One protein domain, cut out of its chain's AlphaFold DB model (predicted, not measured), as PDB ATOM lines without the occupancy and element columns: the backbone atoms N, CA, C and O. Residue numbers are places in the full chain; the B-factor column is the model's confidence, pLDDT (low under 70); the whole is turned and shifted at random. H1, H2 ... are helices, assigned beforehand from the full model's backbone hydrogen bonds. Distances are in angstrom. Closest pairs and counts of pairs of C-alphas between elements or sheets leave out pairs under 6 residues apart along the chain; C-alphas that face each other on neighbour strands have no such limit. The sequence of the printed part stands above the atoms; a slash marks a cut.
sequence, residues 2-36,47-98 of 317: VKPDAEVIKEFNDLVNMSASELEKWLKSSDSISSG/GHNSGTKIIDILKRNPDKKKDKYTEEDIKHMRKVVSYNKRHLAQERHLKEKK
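This is residues 2 to 36 and 47 to 98 of the 317 residues of an uncharacterized protein of Ustilago bromivora (UniProt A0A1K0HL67). The long helix H5 crosses H1 as one pair, H2 and H4 lie side by side as another, and little H3 follows H2 at one end. Residues 89 to 98 stick out, 89 to 97 belonging to H5. The printed part has 87 residues with five named helices, H1 to H5 in order: all helix, compact, radius of gyration of the C-alphas 13.9 A, spans 42 by 32 by 18 A.

H5, residues 71 to 97, touches H1, residues 5 to 15, with residues 74 to 84 alone, at a steep tilt of 47 degrees; the closest C-alphas, Phe 12 and Val 81, are 5.6 A apart. H4, residues 47 to 60, touches H2, residues 20 to 27, at a shallow tilt of 14 degrees, opposite ways; the closest C-alphas, Ala 20 and Ile 55, are 5.0 A apart. H4 is close but not clearly touching H5, closest C-alphas Ile 57 and Asp 73, 6.9 A, and H3, residues 30 to 34, closest C-alphas Ile 33 and His 48, 7.3 A. Every O i to N i+4 pair is within hydrogen-bond range in H1 to H4, 22 of 23 in H5.

H5 is 39.5 A long, H4 20.0 A. C-alpha 5 is at (-27.492, 3.750, 47.454), C-alpha 97 at (-59.705, -7.417, 52.748).

Residues 37 to 46 are cut out, 5.8 A between C-alphas 36 and 47. Residues 30 to 36 and 89 to 98 are among those under pLDDT 70.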
ATOM      1  N   VAL A   2     -33.049  11.437  50.735       65.88
ATOM      2  CA  VAL A   2     -32.830  10.414  49.694       65.88
ATOM      3  C   VAL A   2     -32.165   9.214  50.365       65.88
ATOM      4  O   VAL A   2     -31.215   9.398  51.125       65.88
ATOM      5  N   LYS A   3     -32.699   8.008  50.153       77.38
ATOM      6  CA  LYS A   3     -32.130   6.787  50.736       77.38
ATOM      7  C   LYS A   3     -30.709   6.545  50.215       77.38
ATOM      8  O   LYS A   3     -30.470   6.803  49.033       77.38
ATOM      9  N   PRO A   4     -29.797   6.022  51.052       89.12
ATOM     10  CA  PRO A   4     -28.445   5.687  50.626       89.12
ATOM     11  C   PRO A   4     -28.455   4.570  49.574       89.12
ATOM     12  O   PRO A   4     -29.271   3.649  49.618       89.12
ATOM     13  N   ASP A   5     -27.505   4.617  48.646       86.25
ATOM     14  CA  ASP A   5     -27.492   3.750  47.454       86.25
ATOM     15  C   ASP A   5     -27.340   2.278  47.799       86.25
ATOM     16  O   ASP A   5     -27.978   1.413  47.202       86.25
ATOM     17  N   ALA A   6     -26.567   1.998  48.846       86.06
ATOM     18  CA  ALA A   6     -26.409   0.656  49.379       86.06
ATOM     19  C   ALA A   6     -27.741   0.041  49.846       86.06
ATOM     20  O   ALA A   6     -27.917  -1.174  49.736       86.06
ATOM     21  N   GLU A   7     -28.668   0.856  50.359       86.81
ATOM     22  CA  GLU A   7     -30.001   0.416  50.777       86.81
ATOM     23  C   GLU A   7     -30.899   0.188  49.560       86.81
ATOM     24  O   GLU A   7     -31.556  -0.844  49.478       86.81
ATOM     25  N   VAL A   8     -30.859   1.083  48.569       86.75
ATOM     26  CA  VAL A   8     -31.618   0.941  47.315       86.75
ATOM     27  C   VAL A   8     -31.226  -0.332  46.572       86.75
ATOM     28  O   VAL A   8     -32.099  -1.074  46.135       86.75
ATOM     29  N   ILE A   9     -29.926  -0.609  46.446       86.38
ATOM     30  CA  ILE A   9     -29.421  -1.808  45.764       86.38
ATOM     31  C   ILE A   9     -29.874  -3.071  46.499       86.38
ATOM     32  O   ILE A   9     -30.231  -4.063  45.862       86.38
ATOM     33  N   LYS A  10     -29.872  -3.048  47.836       87.06
ATOM     34  CA  LYS A  10     -30.369  -4.168  48.638       87.06
ATOM     35  C   LYS A  10     -31.864  -4.382  48.392       87.06
ATOM     36  O   LYS A  10     -32.257  -5.460  47.970       87.06
ATOM     37  N   GLU A  11     -32.669  -3.334  48.552       85.62
ATOM     38  CA  GLU A  11     -34.121  -3.388  48.351       85.62
ATOM     39  C   GLU A  11     -34.499  -3.797  46.922       85.62
ATOM     40  O   GLU A  11     -35.443  -4.553  46.724       85.62
ATOM     41  N   PHE A  12     -33.754  -3.335  45.919       86.75
ATOM     42  CA  PHE A  12     -33.959  -3.725  44.529       86.75
ATOM     43  C   PHE A  12     -33.722  -5.220  44.321       86.75
ATOM     44  O   PHE A  12     -34.543  -5.886  43.699       86.75
ATOM     45  N   ASN A  13     -32.628  -5.756  44.863       84.75
ATOM     46  CA  ASN A  13     -32.315  -7.178  44.746       84.75
ATOM     47  C   ASN A  13     -33.266  -8.072  45.550       84.75
ATOM     48  O   ASN A  13     -33.476  -9.216  45.148       84.75
ATOM     49  N   ASP A  14     -33.831  -7.553  46.643       84.19
ATOM     50  CA  ASP A  14     -34.850  -8.236  47.442       84.19
ATOM     51  C   ASP A  14     -36.208  -8.270  46.712       84.19
ATOM     52  O   ASP A  14     -36.921  -9.269  46.766       84.19
ATOM     53  N   LEU A  15     -36.570  -7.187  46.012       79.88
ATOM     54  CA  LEU A  15     -37.850  -7.056  45.305       79.88
ATOM     55  C   LEU A  15     -37.843  -7.705  43.912       79.88
ATOM     56  O   LEU A  15     -38.861  -8.241  43.481       79.88
ATOM     57  N   VAL A  16     -36.713  -7.671  43.202       81.88
ATOM     58  CA  VAL A  16     -36.546  -8.300  41.884       81.88
ATOM     59  C   VAL A  16     -35.986  -9.709  42.078       81.88
ATOM     60  O   VAL A  16     -34.774  -9.943  42.042       81.88
ATOM     61  N   ASN A  17     -36.894 -10.658  42.306       78.00
ATOM     62  CA  ASN A  17     -36.558 -12.049  42.619       78.00
ATOM     63  C   ASN A  17     -36.383 -12.963  41.387       78.00
ATOM     64  O   ASN A  17     -36.010 -14.121  41.553       78.00
ATOM     65  N   MET A  18     -36.619 -12.458  40.171       78.75
ATOM     66  CA  MET A  18     -36.510 -13.226  38.923       78.75
ATOM     67  C   MET A  18     -35.147 -13.048  38.246       78.75
ATOM     68  O   MET A  18     -34.516 -11.991  38.323       78.75
ATOM     69  N   SER A  19     -34.704 -14.086  37.532       81.50
ATOM     70  CA  SER A  19     -33.494 -14.016  36.701       81.50
ATOM     71  C   SER A  19     -33.729 -13.220  35.407       81.50
ATOM     72  O   SER A  19     -34.857 -13.110  34.925       81.50
ATOM     73  N   ALA A  20     -32.662 -12.696  34.788       83.38
ATOM     74  CA  ALA A  20     -32.763 -11.922  33.544       83.38
ATOM     75  C   ALA A  20     -33.452 -12.699  32.404       83.38
ATOM     76  O   ALA A  20     -34.258 -12.139  31.666       83.38
ATOM     77  N   SER A  21     -33.156 -13.996  32.279       79.06
ATOM     78  CA  SER A  21     -33.754 -14.891  31.278       79.06
ATOM     79  C   SER A  21     -35.247 -15.122  31.502       79.06
ATOM     80  O   SER A  21     -36.015 -15.264  30.553       79.06
ATOM     81  N   GLU A  22     -35.663 -15.158  32.762       79.50
ATOM     82  CA  GLU A  22     -37.051 -15.372  33.155       79.50
ATOM     83  C   GLU A  22     -37.878 -14.099  32.951       79.50
ATOM     84  O   GLU A  22     -38.963 -14.155  32.372       79.50
ATOM     85  N   LEU A  23     -37.314 -12.939  33.311       81.56
ATOM     86  CA  LEU A  23     -37.916 -11.633  33.046       81.56
ATOM     87  C   LEU A  23     -38.056 -11.377  31.534       81.56
ATOM     88  O   LEU A  23     -39.077 -10.867  31.084       81.56
ATOM     89  N   GLU A  24     -37.065 -11.781  30.731       81.62
ATOM     90  CA  GLU A  24     -37.115 -11.663  29.267       81.62
ATOM     91  C   GLU A  24     -38.226 -12.523  28.656       81.62
ATOM     92  O   GLU A  24     -38.934 -12.082  27.749       81.62
ATOM     93  N   LYS A  25     -38.411 -13.744  29.166       82.12
ATOM     94  CA  LYS A  25     -39.507 -14.619  28.742       82.12
ATOM     95  C   LYS A  25     -40.870 -14.040  29.134       82.12
ATOM     96  O   LYS A  25     -41.807 -14.124  28.343       82.12
ATOM     97  N   TRP A  26     -40.962 -13.424  30.312       75.56
ATOM     98  CA  TRP A  26     -42.170 -12.755  30.792       75.56
ATOM     99  C   TRP A  26     -42.543 -11.540  29.941       75.56
ATOM    100  O   TRP A  26     -43.683 -11.435  29.492       75.56
ATOM    101  N   LEU A  27     -41.578 -10.670  29.638       77.12
ATOM    102  CA  LEU A  27     -41.804  -9.471  28.825       77.12
ATOM    103  C   LEU A  27     -42.291  -9.806  27.409       77.12
ATOM    104  O   LEU A  27     -43.102  -9.072  26.856       77.12
ATOM    105  N   LYS A  28     -41.869 -10.944  26.846       77.38
ATOM    106  CA  LYS A  28     -42.333 -11.437  25.535       77.38
ATOM    107  C   LYS A  28     -43.749 -12.039  25.555       77.38
ATOM    108  O   LYS A  28     -44.261 -12.392  24.494       77.38
ATOM    109  N   SER A  29     -44.382 -12.190  26.720       73.50
ATOM    110  CA  SER A  29     -45.735 -12.747  26.828       73.50
ATOM    111  C   SER A  29     -46.816 -11.736  26.426       73.50
ATOM    112  O   SER A  29     -46.683 -10.531  26.645       73.50
ATOM    113  N   SER A  30     -47.936 -12.224  25.884       55.66
ATOM    114  CA  SER A  30     -49.097 -11.392  25.533       55.66
ATOM    115  C   SER A  30     -49.689 -10.650  26.735       55.66
ATOM    116  O   SER A  30     -50.214  -9.547  26.590       55.66
ATOM    117  N   ASP A  31     -49.571 -11.225  27.932       58.50
ATOM    118  CA  ASP A  31     -50.030 -10.610  29.177       58.50
ATOM    119  C   ASP A  31     -49.148  -9.422  29.583       58.50
ATOM    120  O   ASP A  31     -49.674  -8.371  29.944       58.50
ATOM    121  N   SER A  32     -47.823  -9.524  29.434       60.75
ATOM    122  CA  SER A  32     -46.921  -8.394  29.694       60.75
ATOM    123  C   SER A  32     -47.001  -7.304  28.621       60.75
ATOM    124  O   SER A  32     -46.768  -6.139  28.935       60.75
ATOM    125  N   ILE A  33     -47.314  -7.658  27.371       57.16
ATOM    126  CA  ILE A  33     -47.465  -6.701  26.261       57.16
ATOM    127  C   ILE A  33     -48.794  -5.934  26.368       57.16
ATOM    128  O   ILE A  33     -48.863  -4.751  26.036       57.16
ATOM    129  N   SER A  34     -49.856  -6.594  26.844       50.72
ATOM    130  CA  SER A  34     -51.181  -5.982  27.028       50.72
ATOM    131  C   SER A  34     -51.325  -5.191  28.332       50.72
ATOM    132  O   SER A  34     -52.246  -4.381  28.454       50.72
ATOM    133  N   SER A  35     -50.408  -5.378  29.283       53.41
ATOM    134  CA  SER A  35     -50.422  -4.706  30.583       53.41
ATOM    135  C   SER A  35     -49.469  -3.505  30.589       53.41
ATOM    136  O   SER A  35     -48.250  -3.655  30.561       53.41
ATOM    137  N   GLY A  36     -50.015  -2.286  30.635       52.62
ATOM    138  CA  GLY A  36     -49.230  -1.086  30.936       52.62
ATOM    139  C   GLY A  36     -49.723   0.215  30.299       52.62
ATOM    140  O   GLY A  36     -50.506   0.234  29.351       52.62
ATOM    141  N   GLY A  47     -44.046   0.156  31.671       68.31
ATOM    142  CA  GLY A  47     -43.651  -1.090  32.330       68.31
ATOM    143  C   GLY A  47     -42.721  -1.950  31.471       68.31
ATOM    144  O   GLY A  47     -41.741  -2.480  31.990       68.31
ATOM    145  N   HIS A  48     -42.960  -2.027  30.158       74.00
ATOM    146  CA  HIS A  48     -42.108  -2.777  29.235       74.00
ATOM    147  C   HIS A  48     -40.716  -2.146  29.106       74.00
ATOM    148  O   HIS A  48     -39.710  -2.830  29.280       74.00
ATOM    149  N   ASN A  49     -40.641  -0.820  28.941       78.81
ATOM    150  CA  ASN A  49     -39.366  -0.096  28.889       78.81
ATOM    151  C   ASN A  49     -38.564  -0.259  30.195       78.81
ATOM    152  O   ASN A  49     -37.350  -0.478  30.174       78.81
ATOM    153  N   SER A  50     -39.250  -0.192  31.342       82.19
ATOM    154  CA  SER A  50     -38.634  -0.433  32.650       82.19
ATOM    155  C   SER A  50     -38.147  -1.878  32.797       82.19
ATOM    156  O   SER A  50     -37.037  -2.101  33.270       82.19
ATOM    157  N   GLY A  51     -38.936  -2.864  32.368       83.19
ATOM    158  CA  GLY A  51     -38.554  -4.273  32.402       83.19
ATOM    159  C   GLY A  51     -37.330  -4.576  31.533       83.19
ATOM    160  O   GLY A  51     -36.404  -5.251  31.981       83.19
ATOM    161  N   THR A  52     -37.261  -3.996  30.334       84.62
ATOM    162  CA  THR A  52     -36.104  -4.116  29.435       84.62
ATOM    163  C   THR A  52     -34.829  -3.555  30.068       84.62
ATOM    164  O   THR A  52     -33.769  -4.176  29.985       84.62
ATOM    165  N   LYS A  53     -34.922  -2.425  30.780       85.62
ATOM    166  CA  LYS A  53     -33.788  -1.854  31.528       85.62
ATOM    167  C   LYS A  53     -33.351  -2.729  32.701       85.62
ATOM    168  O   LYS A  53     -32.154  -2.878  32.926       85.62
ATOM    169  N   ILE A  54     -34.289  -3.349  33.418       86.50
ATOM    170  CA  ILE A  54     -33.969  -4.304  34.490       86.50
ATOM    171  C   ILE A  54     -33.214  -5.516  33.924       86.50
ATOM    172  O   ILE A  54     -32.227  -5.941  34.523       86.50
ATOM    173  N   ILE A  55     -33.608  -6.039  32.755       87.19
ATOM    174  CA  ILE A  55     -32.872  -7.126  32.082       87.19
ATOM    175  C   ILE A  55     -31.445  -6.704  31.768       87.19
ATOM    176  O   ILE A  55     -30.521  -7.470  32.036       87.19
ATOM    177  N   ASP A  56     -31.259  -5.516  31.194       87.75
ATOM    178  CA  ASP A  56     -29.930  -5.028  30.830       87.75
ATOM    179  C   ASP A  56     -29.016  -4.905  32.061       87.75
ATOM    180  O   ASP A  56     -27.898  -5.421  32.071       87.75
ATOM    181  N   ILE A  57     -29.536  -4.336  33.153       87.25
ATOM    182  CA  ILE A  57     -28.840  -4.247  34.445       87.25
ATOM    183  C   ILE A  57     -28.455  -5.640  34.970       87.25
ATOM    184  O   ILE A  57     -27.317  -5.852  35.396       87.25
ATOM    185  N   LEU A  58     -29.381  -6.606  34.930       85.81
ATOM    186  CA  LEU A  58     -29.135  -7.970  35.408       85.81
ATOM    187  C   LEU A  58     -28.155  -8.744  34.508       85.81
ATOM    188  O   LEU A  58     -27.371  -9.542  35.017       85.81
ATOM    189  N   LYS A  59     -28.156  -8.500  33.188       86.75
ATOM    190  CA  LYS A  59     -27.201  -9.097  32.238       86.75
ATOM    191  C   LYS A  59     -25.795  -8.523  32.406       86.75
ATOM    192  O   LYS A  59     -24.827  -9.278  32.344       86.75
ATOM    193  N   ARG A  60     -25.667  -7.213  32.647       86.75
ATOM    194  CA  ARG A  60     -24.371  -6.556  32.891       86.75
ATOM    195  C   ARG A  60     -23.766  -6.918  34.246       86.75
ATOM    196  O   ARG A  60     -22.541  -6.948  34.375       86.75
ATOM    197  N   ASN A  61     -24.595  -7.209  35.249       85.94
ATOM    198  CA  ASN A  61     -24.143  -7.524  36.604       85.94
ATOM    199  C   ASN A  61     -24.835  -8.772  37.196       85.94
ATOM    200  O   ASN A  61     -25.610  -8.653  38.151       85.94
ATOM    201  N   PRO A  62     -24.531  -9.979  36.678       80.75
ATOM    202  CA  PRO A  62     -25.168 -11.224  37.119       80.75
ATOM    203  C   PRO A  62     -24.854 -11.574  38.581       80.75
ATOM    204  O   PRO A  62     -25.690 -12.145  39.276       80.75
ATOM    205  N   ASP A  63     -23.681 -11.166  39.074       80.94
ATOM    206  CA  ASP A  63     -23.234 -11.401  40.454       80.94
ATOM    207  C   ASP A  63     -23.844 -10.414  41.471       80.94
ATOM    208  O   ASP A  63     -23.495 -10.464  42.651       80.94
ATOM    209  N   LYS A  64     -24.691  -9.469  41.027       83.06
ATOM    210  CA  LYS A  64     -25.334  -8.439  41.871       83.06
ATOM    211  C   LYS A  64     -24.339  -7.650  42.744       83.06
ATOM    212  O   LYS A  64     -24.625  -7.283  43.885       83.06
ATOM    213  N   LYS A  65     -23.141  -7.381  42.212       82.44
ATOM    214  CA  LYS A  65     -22.069  -6.666  42.928       82.44
ATOM    215  C   LYS A  65     -22.364  -5.170  42.986       82.44
ATOM    216  O   LYS A  65     -22.589  -4.559  41.946       82.44
ATOM    217  N   LYS A  66     -22.314  -4.579  44.183       81.38
ATOM    218  CA  LYS A  66     -22.670  -3.165  44.418       81.38
ATOM    219  C   LYS A  66     -21.837  -2.189  43.581       81.38
ATOM    220  O   LYS A  66     -22.394  -1.245  43.040       81.38
ATOM    221  N   ASP A  67     -20.551  -2.478  43.398       83.12
ATOM    222  CA  ASP A  67     -19.593  -1.580  42.729       83.12
ATOM    223  C   ASP A  67     -19.683  -1.599  41.193       83.12
ATOM    224  O   ASP A  67     -18.971  -0.867  40.513       83.12
ATOM    225  N   LYS A  68     -20.524  -2.473  40.627       83.44
ATOM    226  CA  LYS A  68     -20.684  -2.637  39.174       83.44
ATOM    227  C   LYS A  68     -21.898  -1.903  38.601       83.44
ATOM    228  O   LYS A  68     -22.143  -2.007  37.401       83.44
ATOM    229  N   TYR A  69     -22.669  -1.210  39.435       86.44
ATOM    230  CA  TYR A  69     -23.813  -0.420  38.985       86.44
ATOM    231  C   TYR A  69     -23.386   1.003  38.646       86.44
ATOM    232  O   TYR A  69     -22.604   1.610  39.376       86.44
ATOM    233  N   THR A  70     -23.906   1.535  37.541       87.88
ATOM    234  CA  THR A  70     -23.724   2.953  37.211       87.88
ATOM    235  C   THR A  70     -24.682   3.826  38.023       87.88
ATOM    236  O   THR A  70     -25.675   3.346  38.579       87.88
ATOM    237  N   GLU A  71     -24.424   5.132  38.072       85.44
ATOM    238  CA  GLU A  71     -25.319   6.091  38.733       85.44
ATOM    239  C   GLU A  71     -26.727   6.076  38.098       85.44
ATOM    240  O   GLU A  71     -27.751   6.172  38.784       85.44
ATOM    241  N   GLU A  72     -26.802   5.878  36.778       85.50
ATOM    242  CA  GLU A  72     -28.049   5.714  36.033       85.50
ATOM    243  C   GLU A  72     -28.804   4.445  36.447       85.50
ATOM    244  O   GLU A  72     -30.031   4.495  36.603       85.50
ATOM    245  N   ASP A  73     -28.087   3.339  36.677       87.06
ATOM    246  CA  ASP A  73     -28.668   2.086  37.160       87.06
ATOM    247  C   ASP A  73     -29.282   2.294  38.543       87.06
ATOM    248  O   ASP A  73     -30.456   1.992  38.753       87.06
ATOM    249  N   ILE A  74     -28.533   2.906  39.464       86.94
ATOM    250  CA  ILE A  74     -28.993   3.190  40.830       86.94
ATOM    251  C   ILE A  74     -30.227   4.100  40.797       86.94
ATOM    252  O   ILE A  74     -31.211   3.861  41.502       86.94
ATOM    253  N   LYS A  75     -30.243   5.122  39.938       87.00
ATOM    254  CA  LYS A  75     -31.406   6.002  39.763       87.00
ATOM    255  C   LYS A  75     -32.631   5.258  39.234       87.00
ATOM    256  O   LYS A  75     -33.746   5.533  39.684       87.00
ATOM    257  N   HIS A  76     -32.448   4.329  38.299       86.62
ATOM    258  CA  HIS A  76     -33.537   3.489  37.817       86.62
ATOM    259  C   HIS A  76     -34.029   2.527  38.911       86.62
ATOM    260  O   HIS A  76     -35.235   2.450  39.144       86.62
ATOM    261  N   MET A  77     -33.120   1.899  39.666       89.06
ATOM    262  CA  MET A  77     -33.453   1.048  40.814       89.06
ATOM    263  C   MET A  77     -34.284   1.792  41.858       89.06
ATOM    264  O   MET A  77     -35.280   1.251  42.330       89.06
ATOM    265  N   ARG A  78     -33.948   3.054  42.172       89.06
ATOM    266  CA  ARG A  78     -34.745   3.893  43.086       89.06
ATOM    267  C   ARG A  78     -36.202   4.004  42.626       89.06
ATOM    268  O   ARG A  78     -37.109   3.858  43.444       89.06
ATOM    269  N   LYS A  79     -36.435   4.217  41.324       84.31
ATOM    270  CA  LYS A  79     -37.792   4.273  40.755       84.31
ATOM    271  C   LYS A  79     -38.510   2.928  40.883       84.31
ATOM    272  O   LYS A  79     -39.643   2.893  41.352       84.31
ATOM    273  N   VAL A  80     -37.836   1.834  40.533       86.06
ATOM    274  CA  VAL A  80     -38.396   0.473  40.587       86.06
ATOM    275  C   VAL A  80     -38.746   0.062  42.020       86.06
ATOM    276  O   VAL A  80     -39.830  -0.463  42.262       86.06
ATOM    277  N   VAL A  81     -37.869   0.332  42.990       86.06
ATOM    278  CA  VAL A  81     -38.112   0.050  44.414       86.06
ATOM    279  C   VAL A  81     -39.288   0.870  44.939       86.06
ATOM    280  O   VAL A  81     -40.160   0.325  45.613       86.06
ATOM    281  N   SER A  82     -39.348   2.165  44.610       81.38
ATOM    282  CA  SER A  82     -40.455   3.035  45.020       81.38
ATOM    283  C   SER A  82     -41.794   2.556  44.456       81.38
ATOM    284  O   SER A  82     -42.784   2.503  45.183       81.38
ATOM    285  N   TYR A  83     -41.813   2.171  43.178       78.31
ATOM    286  CA  TYR A  83     -42.990   1.622  42.509       78.31
ATOM    287  C   TYR A  83     -43.450   0.321  43.181       78.31
ATOM    288  O   TYR A  83     -44.579   0.240  43.661       78.31
ATOM    289  N   ASN A  84     -42.551  -0.659  43.327       80.06
ATOM    290  CA  ASN A  84     -42.864  -1.948  43.949       80.06
ATOM    291  C   ASN A  84     -43.349  -1.806  45.394       80.06
ATOM    292  O   ASN A  84     -44.315  -2.451  45.779       80.06
ATOM    293  N   LYS A  85     -42.727  -0.946  46.206       78.81
ATOM    294  CA  LYS A  85     -43.154  -0.744  47.599       78.81
ATOM    295  C   LYS A  85     -44.544  -0.140  47.709       78.81
ATOM    296  O   LYS A  85     -45.311  -0.548  48.577       78.81
ATOM    297  N   ARG A  86     -44.871   0.807  46.831       70.69
ATOM    298  CA  ARG A  86     -46.206   1.397  46.771       70.69
ATOM    299  C   ARG A  86     -47.245   0.348  46.375       70.69
ATOM    300  O   ARG A  86     -48.270   0.247  47.040       70.69
ATOM    301  N   HIS A  87     -46.937  -0.484  45.383       68.56
ATOM    302  CA  HIS A  87     -47.819  -1.574  44.969       68.56
ATOM    303  C   HIS A  87     -47.955  -2.668  46.032       68.56
ATOM    304  O   HIS A  87     -49.066  -3.098  46.307       68.56
ATOM    305  N   LEU A  88     -46.880  -3.061  46.718       71.06
ATOM    306  CA  LEU A  88     -46.944  -4.026  47.821       71.06
ATOM    307  C   LEU A  88     -47.740  -3.497  49.021       71.06
ATOM    308  O   LEU A  88     -48.447  -4.265  49.669       71.06
ATOM    309  N   ALA A  89     -47.643  -2.200  49.323       68.25
ATOM    310  CA  ALA A  89     -48.452  -1.571  50.365       68.25
ATOM    311  C   ALA A  89     -49.945  -1.563  49.992       68.25
ATOM    312  O   ALA A  89     -50.784  -1.895  50.829       68.25
ATOM    313  N   GLN A  90     -50.263  -1.265  48.727       60.28
ATOM    314  CA  GLN A  90     -51.622  -1.360  48.183       60.28
ATOM    315  C   GLN A  90     -52.140  -2.809  48.205       60.28
ATOM    316  O   GLN A  90     -53.251  -3.069  48.663       60.28
ATOM    317  N   GLU A  91     -51.317  -3.781  47.802       58.59
ATOM    318  CA  GLU A  91     -51.672  -5.200  47.834       58.59
ATOM    319  C   GLU A  91     -51.853  -5.745  49.247       58.59
ATOM    320  O   GLU A  91     -52.718  -6.586  49.458       58.59
ATOM    321  N   ARG A  92     -51.060  -5.307  50.230       57.12
ATOM    322  CA  ARG A  92     -51.226  -5.743  51.623       57.12
ATOM    323  C   ARG A  92     -52.596  -5.331  52.166       57.12
ATOM    324  O   ARG A  92     -53.268  -6.149  52.786       57.12
ATOM    325  N   HIS A  93     -53.035  -4.116  51.848       56.12
ATOM    326  CA  HIS A  93     -54.376  -3.638  52.179       56.12
ATOM    327  C   HIS A  93     -55.479  -4.424  51.436       56.12
ATOM    328  O   HIS A  93     -56.552  -4.664  51.985       56.12
ATOM    329  N   LEU A  94     -55.205  -4.902  50.215       54.31
ATOM    330  CA  LEU A  94     -56.093  -5.812  49.478       54.31
ATOM    331  C   LEU A  94     -56.107  -7.240  50.067       54.31
ATOM    332  O   LEU A  94     -57.175  -7.846  50.119       54.31
ATOM    333  N   LYS A  95     -54.967  -7.763  50.550       51.59
ATOM    334  CA  LYS A  95     -54.812  -9.074  51.226       51.59
ATOM    335  C   LYS A  95     -55.505  -9.138  52.579       51.59
ATOM    336  O   LYS A  95     -56.042 -10.178  52.927       51.59
ATOM    337  N   GLU A  96     -55.536  -8.035  53.319       56.06
ATOM    338  CA  GLU A  96     -56.300  -7.942  54.570       56.06
ATOM    339  C   GLU A  96     -57.825  -7.889  54.329       56.06
ATOM    340  O   GLU A  96     -58.593  -8.215  55.228       56.06
ATOM    341  N   LYS A  97     -58.278  -7.537  53.113       52.25
ATOM    342  CA  LYS A  97     -59.705  -7.417  52.748       52.25
ATOM    343  C   LYS A  97     -60.265  -8.543  51.864       52.25
ATOM    344  O   LYS A  97     -61.486  -8.645  51.757       52.25
ATOM    345  N   LYS A  98     -59.432  -9.348  51.192       47.19
ATOM    346  CA  LYS A  98     -59.854 -10.391  50.230       47.19
ATOM    347  C   LYS A  98     -59.144 -11.724  50.500       47.19
ATOM    348  O   LYS A  98     -57.972 -11.748  50.860       47.19
TER     349      LYS A  98